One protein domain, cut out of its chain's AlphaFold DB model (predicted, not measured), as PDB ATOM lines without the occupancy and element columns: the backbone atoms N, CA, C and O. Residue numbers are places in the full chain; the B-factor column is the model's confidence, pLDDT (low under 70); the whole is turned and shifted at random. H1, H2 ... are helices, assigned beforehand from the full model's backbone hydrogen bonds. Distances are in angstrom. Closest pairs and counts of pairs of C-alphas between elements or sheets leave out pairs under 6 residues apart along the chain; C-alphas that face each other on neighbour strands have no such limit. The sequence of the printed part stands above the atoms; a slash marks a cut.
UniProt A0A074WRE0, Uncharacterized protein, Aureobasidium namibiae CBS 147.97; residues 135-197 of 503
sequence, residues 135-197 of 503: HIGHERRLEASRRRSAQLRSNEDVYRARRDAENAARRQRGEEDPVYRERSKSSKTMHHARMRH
ATOM      1  N   HIS A 135      26.132  54.147   8.476       92.88
ATOM      2  CA  HIS A 135      27.518  54.056   8.025       92.88
ATOM      3  C   HIS A 135      28.426  53.469   9.114       92.88
ATOM      4  O   HIS A 135      29.184  52.535   8.852       92.88
ATOM      5  N   ILE A 136      28.316  53.947  10.358       95.81
ATOM      6  CA  ILE A 136      29.057  53.405  11.507       95.81
ATOM      7  C   ILE A 136      28.688  51.934  11.729       95.81
ATOM      8  O   ILE A 136      29.568  51.092  11.919       95.81
ATOM      9  N   GLY A 137      27.401  51.593  11.681       95.38
ATOM     10  CA  GLY A 137      26.918  50.221  11.804       95.38
ATOM     11  C   GLY A 137      27.432  49.319  10.680       95.38
ATOM     12  O   GLY A 137      27.845  48.186  10.930       95.38
ATOM     13  N   HIS A 138      27.462  49.823   9.447       92.00
ATOM     14  CA  HIS A 138      28.033  49.137   8.293       92.00
ATOM     15  C   HIS A 138      29.536  48.885   8.466       92.00
ATOM     16  O   HIS A 138      29.970  47.741   8.320       92.00
ATOM     17  N   GLU A 139      30.312  49.895   8.866       92.50
ATOM     18  CA  GLU A 139      31.747  49.744   9.134       92.50
ATOM     19  C   GLU A 139      32.018  48.745  10.265       92.50
ATOM     20  O   GLU A 139      32.867  47.866  10.114       92.50
ATOM     21  N   ARG A 140      31.237  48.766  11.356       96.00
ATOM     22  CA  ARG A 140      31.343  47.751  12.423       96.00
ATOM     23  C   ARG A 140      31.073  46.338  11.899       96.00
ATOM     24  O   ARG A 140      31.801  45.407  12.249       96.00
ATOM     25  N   ARG A 141      30.055  46.152  11.047       94.69
ATOM     26  CA  ARG A 141      29.758  44.848  10.418       94.69
ATOM     27  C   ARG A 141      30.887  44.395   9.493       94.69
ATOM     28  O   ARG A 141      31.242  43.211   9.513       94.69
ATOM     29  N   LEU A 142      31.460  45.309   8.710       89.88
ATOM     30  CA  LEU A 142      32.610  45.024   7.856       89.88
ATOM     31  C   LEU A 142      33.834  44.638   8.682       89.88
ATOM     32  O   LEU A 142      34.458  43.625   8.378       89.88
ATOM     33  N   GLU A 143      34.147  45.378   9.738       93.88
ATOM     34  CA  GLU A 143      35.277  45.098  10.621       93.88
ATOM     35  C   GLU A 143      35.114  43.748  11.334       93.88
ATOM     36  O   GLU A 143      36.009  42.904  11.286       93.88
ATOM     37  N   ALA A 144      33.931  43.456  11.884       94.44
ATOM     38  CA  ALA A 144      33.633  42.142  12.455       94.44
ATOM     39  C   ALA A 144      33.785  41.010  11.419       94.44
ATOM     40  O   ALA A 144      34.299  39.934  11.725       94.44
ATOM     41  N   SER A 145      33.377  41.251  10.168       91.44
ATOM     42  CA  SER A 145      33.571  40.308   9.060       91.44
ATOM     43  C   SER A 145      35.053  40.114   8.704       91.44
ATOM     44  O   SER A 145      35.493  38.976   8.500       91.44
ATOM     45  N   ARG A 146      35.849  41.193   8.683       88.19
ATOM     46  CA  ARG A 146      37.306  41.146   8.470       88.19
ATOM     47  C   ARG A 146      37.992  40.350   9.577       88.19
ATOM     48  O   ARG A 146      38.791  39.476   9.246       88.19
ATOM     49  N   ARG A 147      37.629  40.573  10.847       92.31
ATOM     50  CA  ARG A 147      38.150  39.828  12.008       92.31
ATOM     51  C   ARG A 147      37.834  38.340  11.928       92.31
ATOM     52  O   ARG A 147      38.758  37.536  11.970       92.31
ATOM     53  N   ARG A 148      36.571  37.963  11.687       91.12
ATOM     54  CA  ARG A 148      36.195  36.550  11.465       91.12
ATOM     55  C   ARG A 148      36.979  35.927  10.312       91.12
ATOM     56  O   ARG A 148      37.461  34.806  10.416       91.12
ATOM     57  N   SER A 149      37.150  36.665   9.215       86.25
ATOM     58  CA  SER A 149      37.927  36.198   8.062       86.25
ATOM     59  C   SER A 149      39.426  36.095   8.353       86.25
ATOM     60  O   SER A 149      40.109  35.298   7.717       86.25
ATOM     61  N   ALA A 150      39.972  36.921   9.245       87.81
ATOM     62  CA  ALA A 150      41.363  36.838   9.686       87.81
ATOM     63  C   ALA A 150      41.572  35.628  10.606       87.81
ATOM     64  O   ALA A 150      42.486  34.851  10.365       87.81
ATOM     65  N   GLN A 151      40.665  35.412  11.562       91.25
ATOM     66  CA  GLN A 151      40.685  34.263  12.469       91.25
ATOM     67  C   GLN A 151      40.494  32.927  11.735       91.25
ATOM     68  O   GLN A 151      41.141  31.941  12.059       91.25
ATOM     69  N   LEU A 152      39.645  32.878  10.705       88.50
ATOM     70  CA  LEU A 152      39.564  31.686   9.856       88.50
ATOM     71  C   LEU A 152      40.880  31.462   9.109       88.50
ATOM     72  O   LEU A 152      41.355  30.342   9.045       88.50
ATOM     73  N   ARG A 153      41.497  32.526   8.583       85.19
ATOM     74  CA  ARG A 153      42.758  32.430   7.835       85.19
ATOM     75  C   ARG A 153      43.975  32.082   8.691       85.19
ATOM     76  O   ARG A 153      44.960  31.637   8.120       85.19
ATOM     77  N   SER A 154      43.936  32.262  10.014       89.00
ATOM     78  CA  SER A 154      45.015  31.778  10.885       89.00
ATOM     79  C   SER A 154      45.029  30.252  11.015       89.00
ATOM     80  O   SER A 154      46.056  29.700  11.389       89.00
ATOM     81  N   ASN A 155      43.927  29.569  10.679       92.12
ATOM     82  CA  ASN A 155      43.866  28.113  10.567       92.12
ATOM     83  C   ASN A 155      43.571  27.721   9.107       92.12
ATOM     84  O   ASN A 155      42.417  27.653   8.677       92.12
ATOM     85  N   GLU A 156      44.637  27.504   8.333       85.31
ATOM     86  CA  GLU A 156      44.566  27.258   6.886       85.31
ATOM     87  C   GLU A 156      43.682  26.045   6.542       85.31
ATOM     88  O   GLU A 156      42.894  26.127   5.599       85.31
ATOM     89  N   ASP A 157      43.732  24.966   7.327       90.19
ATOM     90  CA  ASP A 157      42.951  23.748   7.077       90.19
ATOM     91  C   ASP A 157      41.450  23.984   7.271       90.19
ATOM     92  O   ASP A 157      40.639  23.642   6.406       90.19
ATOM     93  N   VAL A 158      41.069  24.655   8.363       92.25
ATOM     94  CA  VAL A 158      39.667  25.021   8.627       92.25
ATOM     95  C   VAL A 158      39.143  25.971   7.549       92.25
ATOM     96  O   VAL A 158      38.017  25.823   7.065       92.25
ATOM     97  N   TYR A 159      39.959  26.940   7.135       87.44
ATOM     98  CA  TYR A 159      39.597  27.864   6.068       87.44
ATOM     99  C   TYR A 159      39.401  27.153   4.722       87.44
ATOM    100  O   TYR A 159      38.424  27.442   4.023       87.44
ATOM    101  N   ARG A 160      40.288  26.214   4.368       86.38
ATOM    102  CA  ARG A 160      40.179  25.391   3.152       86.38
ATOM    103  C   ARG A 160      38.917  24.544   3.165       86.38
ATOM    104  O   ARG A 160      38.096  24.699   2.264       86.38
ATOM    105  N   ALA A 161      38.706  23.756   4.219       90.62
ATOM    106  CA  ALA A 161      37.539  22.885   4.355       90.62
ATOM    107  C   ALA A 161      36.224  23.668   4.216       90.62
ATOM    108  O   ALA A 161      35.340  23.295   3.443       90.62
ATOM    109  N   ARG A 162      36.119  24.821   4.889       92.12
ATOM    110  CA  ARG A 162      34.957  25.708   4.762       92.12
ATOM    111  C   ARG A 162      34.770  26.210   3.331       92.12
ATOM    112  O   ARG A 162      33.649  26.244   2.827       92.12
ATOM    113  N   ARG A 163      35.846  26.643   2.675       88.06
ATOM    114  CA  ARG A 163      35.782  27.200   1.320       88.06
ATOM    115  C   ARG A 163      35.406  26.142   0.285       88.06
ATOM    116  O   ARG A 163      34.659  26.449  -0.645       88.06
ATOM    117  N   ASP A 164      35.882  24.918   0.460       89.69
ATOM    118  CA  ASP A 164      35.520  23.782  -0.381       89.69
ATOM    119  C   ASP A 164      34.057  23.389  -0.178       89.69
ATOM    120  O   ASP A 164      33.343  23.227  -1.169       89.69
ATOM    121  N   ALA A 165      33.569  23.374   1.068       93.94
ATOM    122  CA  ALA A 165      32.152  23.179   1.373       93.94
ATOM    123  C   ALA A 165      31.265  24.274   0.745       93.94
ATOM    124  O   ALA A 165      30.272  23.969   0.086       93.94
ATOM    125  N   GLU A 166      31.647  25.553   0.850       93.25
ATOM    126  CA  GLU A 166      30.924  26.668   0.215       93.25
ATOM    127  C   GLU A 166      30.916  26.556  -1.324       93.25
ATOM    128  O   GLU A 166      29.910  26.854  -1.976       93.25
ATOM    129  N   ASN A 167      32.029  26.128  -1.932       89.94
ATOM    130  CA  ASN A 167      32.112  25.906  -3.377       89.94
ATOM    131  C   ASN A 167      31.289  24.687  -3.818       89.94
ATOM    132  O   ASN A 167      30.662  24.742  -4.877       89.94
ATOM    133  N   ALA A 168      31.284  23.605  -3.036       93.44
ATOM    134  CA  ALA A 168      30.468  22.419  -3.274       93.44
ATOM    135  C   ALA A 168      28.975  22.761  -3.205       93.44
ATOM    136  O   ALA A 168      28.272  22.550  -4.188       93.44
ATOM    137  N   ALA A 169      28.529  23.432  -2.140       96.31
ATOM    138  CA  ALA A 169      27.146  23.887  -1.997       96.31
ATOM    139  C   ALA A 169      26.715  24.829  -3.137       96.31
ATOM    140  O   ALA A 169      25.586  24.765  -3.623       96.31
ATOM    141  N   ARG A 170      27.615  25.700  -3.622       95.19
ATOM    142  CA  ARG A 170      27.337  26.563  -4.784       95.19
ATOM    143  C   ARG A 170      27.187  25.770  -6.084       95.19
ATOM    144  O   ARG A 170      26.364  26.154  -6.916       95.19
ATOM    145  N   ARG A 171      27.998  24.725  -6.287       94.38
ATOM    146  CA  ARG A 171      27.887  23.829  -7.450       94.38
ATOM    147  C   ARG A 171      26.577  23.051  -7.403       94.38
ATOM    148  O   ARG A 171      25.814  23.160  -8.354       94.38
ATOM    149  N   GLN A 172      26.287  22.419  -6.270       97.06
ATOM    150  CA  GLN A 172      25.052  21.676  -6.028       97.06
ATOM    151  C   GLN A 172      23.811  22.545  -6.270       97.06
ATOM    152  O   GLN A 172      22.958  22.187  -7.070       97.06
ATOM    153  N   ARG A 173      23.763  23.766  -5.719       97.19
ATOM    154  CA  ARG A 173      22.666  24.711  -6.007       97.19
ATOM    155  C   ARG A 173      22.538  25.034  -7.497       97.19
ATOM    156  O   ARG A 173      21.442  25.226  -8.002       97.19
ATOM    157  N   GLY A 174      23.661  25.139  -8.206       96.94
ATOM    158  CA  GLY A 174      23.660  25.317  -9.656       96.94
ATOM    159  C   GLY A 174      23.098  24.113 -10.408       96.94
ATOM    160  O   GLY A 174      22.517  24.303 -11.473       96.94
ATOM    161  N   GLU A 175      23.268  22.902  -9.887       96.25
ATOM    162  CA  GLU A 175      22.758  21.652 -10.458       96.25
ATOM    163  C   GLU A 175      21.258  21.477 -10.181       96.25
ATOM    164  O   GLU A 175      20.512  21.210 -11.121       96.25
ATOM    165  N   GLU A 176      20.821  21.741  -8.951       98.06
ATOM    166  CA  GLU A 176      19.435  21.588  -8.490       98.06
ATOM    167  C   GLU A 176      18.498  22.699  -8.989       98.06
ATOM    168  O   GLU A 176      17.371  22.421  -9.390       98.06
ATOM    169  N   ASP A 177      18.952  23.958  -8.998       97.94
ATOM    170  CA  ASP A 177      18.113  25.117  -9.319       97.94
ATOM    171  C   ASP A 177      18.480  25.717 -10.697       97.94
ATOM    172  O   ASP A 177      19.467  26.466 -10.831       97.94
ATOM    173  N   PRO A 178      17.685  25.442 -11.755       97.06
ATOM    174  CA  PRO A 178      17.922  26.005 -13.081       97.06
ATOM    175  C   PRO A 178      17.757  27.534 -13.118       97.06
ATOM    176  O   PRO A 178      18.450  28.193 -13.900       97.06
ATOM    177  N   VAL A 179      16.915  28.123 -12.258       98.12
ATOM    178  CA  VAL A 179      16.718  29.581 -12.169       98.12
ATOM    179  C   VAL A 179      17.968  30.242 -11.595       98.12
ATOM    180  O   VAL A 179      18.463  31.228 -12.153       98.12
ATOM    181  N   TYR A 180      18.540  29.682 -10.525       97.00
ATOM    182  CA  TYR A 180      19.821  30.138  -9.980       97.00
ATOM    183  C   TYR A 180      20.943  30.030 -11.019       97.00
ATOM    184  O   TYR A 180      21.727  30.974 -11.190       97.00
ATOM    185  N   ARG A 181      21.007  28.910 -11.751       96.88
ATOM    186  CA  ARG A 181      21.989  28.693 -12.822       96.88
ATOM    187  C   ARG A 181      21.890  29.774 -13.896       96.88
ATOM    188  O   ARG A 181      22.910  30.375 -14.240       96.88
ATOM    189  N   GLU A 182      20.690  30.047 -14.397       96.69
ATOM    190  CA  GLU A 182      20.484  31.017 -15.473       96.69
ATOM    191  C   GLU A 182      20.717  32.459 -15.004       96.69
ATOM    192  O   GLU A 182      21.414  33.226 -15.670       96.69
ATOM    193  N   ARG A 183      20.285  32.814 -13.785       97.25
ATOM    194  CA  ARG A 183      20.604  34.113 -13.163       97.25
ATOM    195  C   ARG A 183      22.113  34.307 -12.988       97.25
ATOM    196  O   ARG A 183      22.631  35.399 -13.237       97.25
ATOM    197  N   SER A 184      22.833  33.259 -12.585       94.88
ATOM    198  CA  SER A 184      24.294  33.272 -12.438       94.88
ATOM    199  C   SER A 184      25.002  33.445 -13.785       94.88
ATOM    200  O   SER A 184      25.930  34.254 -13.891       94.88
ATOM    201  N   LYS A 185      24.545  32.754 -14.841       94.75
ATOM    202  CA  LYS A 185      25.034  32.966 -16.214       94.75
ATOM    203  C   LYS A 185      24.764  34.392 -16.690       94.75
ATOM    204  O   LYS A 185      25.705  35.061 -17.102       94.75
ATOM    205  N   SER A 186      23.527  34.875 -16.574       95.69
ATOM    206  CA  SER A 186      23.133  36.225 -16.993       95.69
ATOM    207  C   SER A 186      23.955  37.300 -16.273       95.69
ATOM    208  O   SER A 186      24.537  38.173 -16.914       95.69
ATOM    209  N   SER A 187      24.145  37.166 -14.956       95.19
ATOM    210  CA  SER A 187      24.990  38.074 -14.167       95.19
ATOM    211  C   SER A 187      26.447  38.090 -14.643       95.19
ATOM    212  O   SER A 187      27.051  39.159 -14.749       95.19
ATOM    213  N   LYS A 188      27.026  36.924 -14.971       91.44
ATOM    214  CA  LYS A 188      28.381  36.837 -15.546       91.44
ATOM    215  C   LYS A 188      28.441  37.486 -16.925       91.44
ATOM    216  O   LYS A 188      29.374  38.239 -17.192       91.44
ATOM    217  N   THR A 189      27.451  37.238 -17.777       92.31
ATOM    218  CA  THR A 189      27.354  37.845 -19.110       92.31
ATOM    219  C   THR A 189      27.274  39.366 -19.016       92.31
ATOM    220  O   THR A 189      28.073  40.044 -19.657       92.31
ATOM    221  N   MET A 190      26.403  39.910 -18.160       93.81
ATOM    222  CA  MET A 190      26.291  41.353 -17.922       93.81
ATOM    223  C   MET A 190      27.582  41.942 -17.352       93.81
ATOM    224  O   MET A 190      28.040  42.986 -17.814       93.81
ATOM    225  N   HIS A 191      28.220  41.261 -16.394       92.44
ATOM    226  CA  HIS A 191      29.520  41.680 -15.876       92.44
ATOM    227  C   HIS A 191      30.568  41.751 -16.995       92.44
ATOM    228  O   HIS A 191      31.255  42.762 -17.129       92.44
ATOM    229  N   HIS A 192      30.674  40.716 -17.832       89.25
ATOM    230  CA  HIS A 192      31.606  40.704 -18.957       89.25
ATOM    231  C   HIS A 192      31.272  41.756 -20.014       89.25
ATOM    232  O   HIS A 192      32.198  42.351 -20.555       89.25
ATOM    233  N   ALA A 193      29.992  42.011 -20.290       91.62
ATOM    234  CA  ALA A 193      29.558  43.062 -21.203       91.62
ATOM    235  C   ALA A 193      29.975  44.445 -20.685       91.62
ATOM    236  O   ALA A 193      30.625  45.197 -21.406       91.62
ATOM    237  N   ARG A 194      29.722  44.728 -19.400       92.69
ATOM    238  CA  ARG A 194      30.127  45.982 -18.748       92.69
ATOM    239  C   ARG A 194      31.643  46.168 -18.738       92.69
ATOM    240  O   ARG A 194      32.138  47.258 -18.997       92.69
ATOM    241  N   MET A 195      32.393  45.105 -18.453       91.88
ATOM    242  CA  MET A 195      33.855  45.171 -18.377       91.88
ATOM    243  C   MET A 195      34.540  45.098 -19.750       91.88
ATOM    244  O   MET A 195      35.732  45.387 -19.833       91.88
ATOM    245  N   ARG A 196      33.829  44.732 -20.828       91.00
ATOM    246  CA  ARG A 196      34.406  44.518 -22.169       91.00
ATOM    247  C   ARG A 196      35.146  45.743 -22.700       91.00
ATOM    248  O   ARG A 196      36.131  45.561 -23.402       91.00
ATOM    249  N   HIS A 197      34.685  46.943 -22.366       89.81
ATOM    250  CA  HIS A 197      35.284  48.199 -22.824       89.81
ATOM    251  C   HIS A 197      36.166  48.864 -21.765       89.81
ATOM    252  O   HIS A 197      36.794  49.878 -22.044       89.81
TER     253      HIS A 197
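AT A GLANCE: This is residues 135 to 197 of the 503 residues of an uncharacterized protein of Aureobasidium namibiae CBS 147.97 (UniProt A0A074WRE0). Three helices joined end to end make an open U: H2 is the base, and H1 and H3 rise from its ends as arms, the middle empty. The printed part has 63 residues with named helices H1, H2, H3 and no named strand, all helix; it is only just extended, close to loose: radius of gyration of the C-alphas 16.4 A, spans 34, 31 and 23 A.

IN THESE COORDINATES: H1, residues 135 to 153, spans 26.5 A from C-alpha 135 (27.518, 54.056, 8.025). H2, residues 156 to 176, spans 30.0 A. H3, residues 178 to 195, spans 25.5 A to C-alpha 195 (33.855, 45.171, -18.377).

HOW THE PARTS SIT: H1, with residues 152 to 153 alone, only just touches H2, only at the corner, with 3 pairs of C-alphas within 8 A; the closest, Leu 152 and Tyr 159, are 5.4 A apart. Their steep tilt is 69.6 degrees, only just short of perpendicular, opposite ways. H2, with residues 173 to 175 alone, touches H3 only at the corner; the closest C-alphas, Gly 174 and Arg 181, are 4.9 A apart. They stand about perpendicular, only just, at 70.5 degrees. H1 and H3 are apart. In H1, H2 and H3 every O i to N i+4 pair is within hydrogen-bond range.

THE WHOLE: The printed part has no cut, and both links are tight. The farthest C-alphas, Asn 155 and His 197, are 39.9 A apart. No printed residue is under 70 in pLDDT.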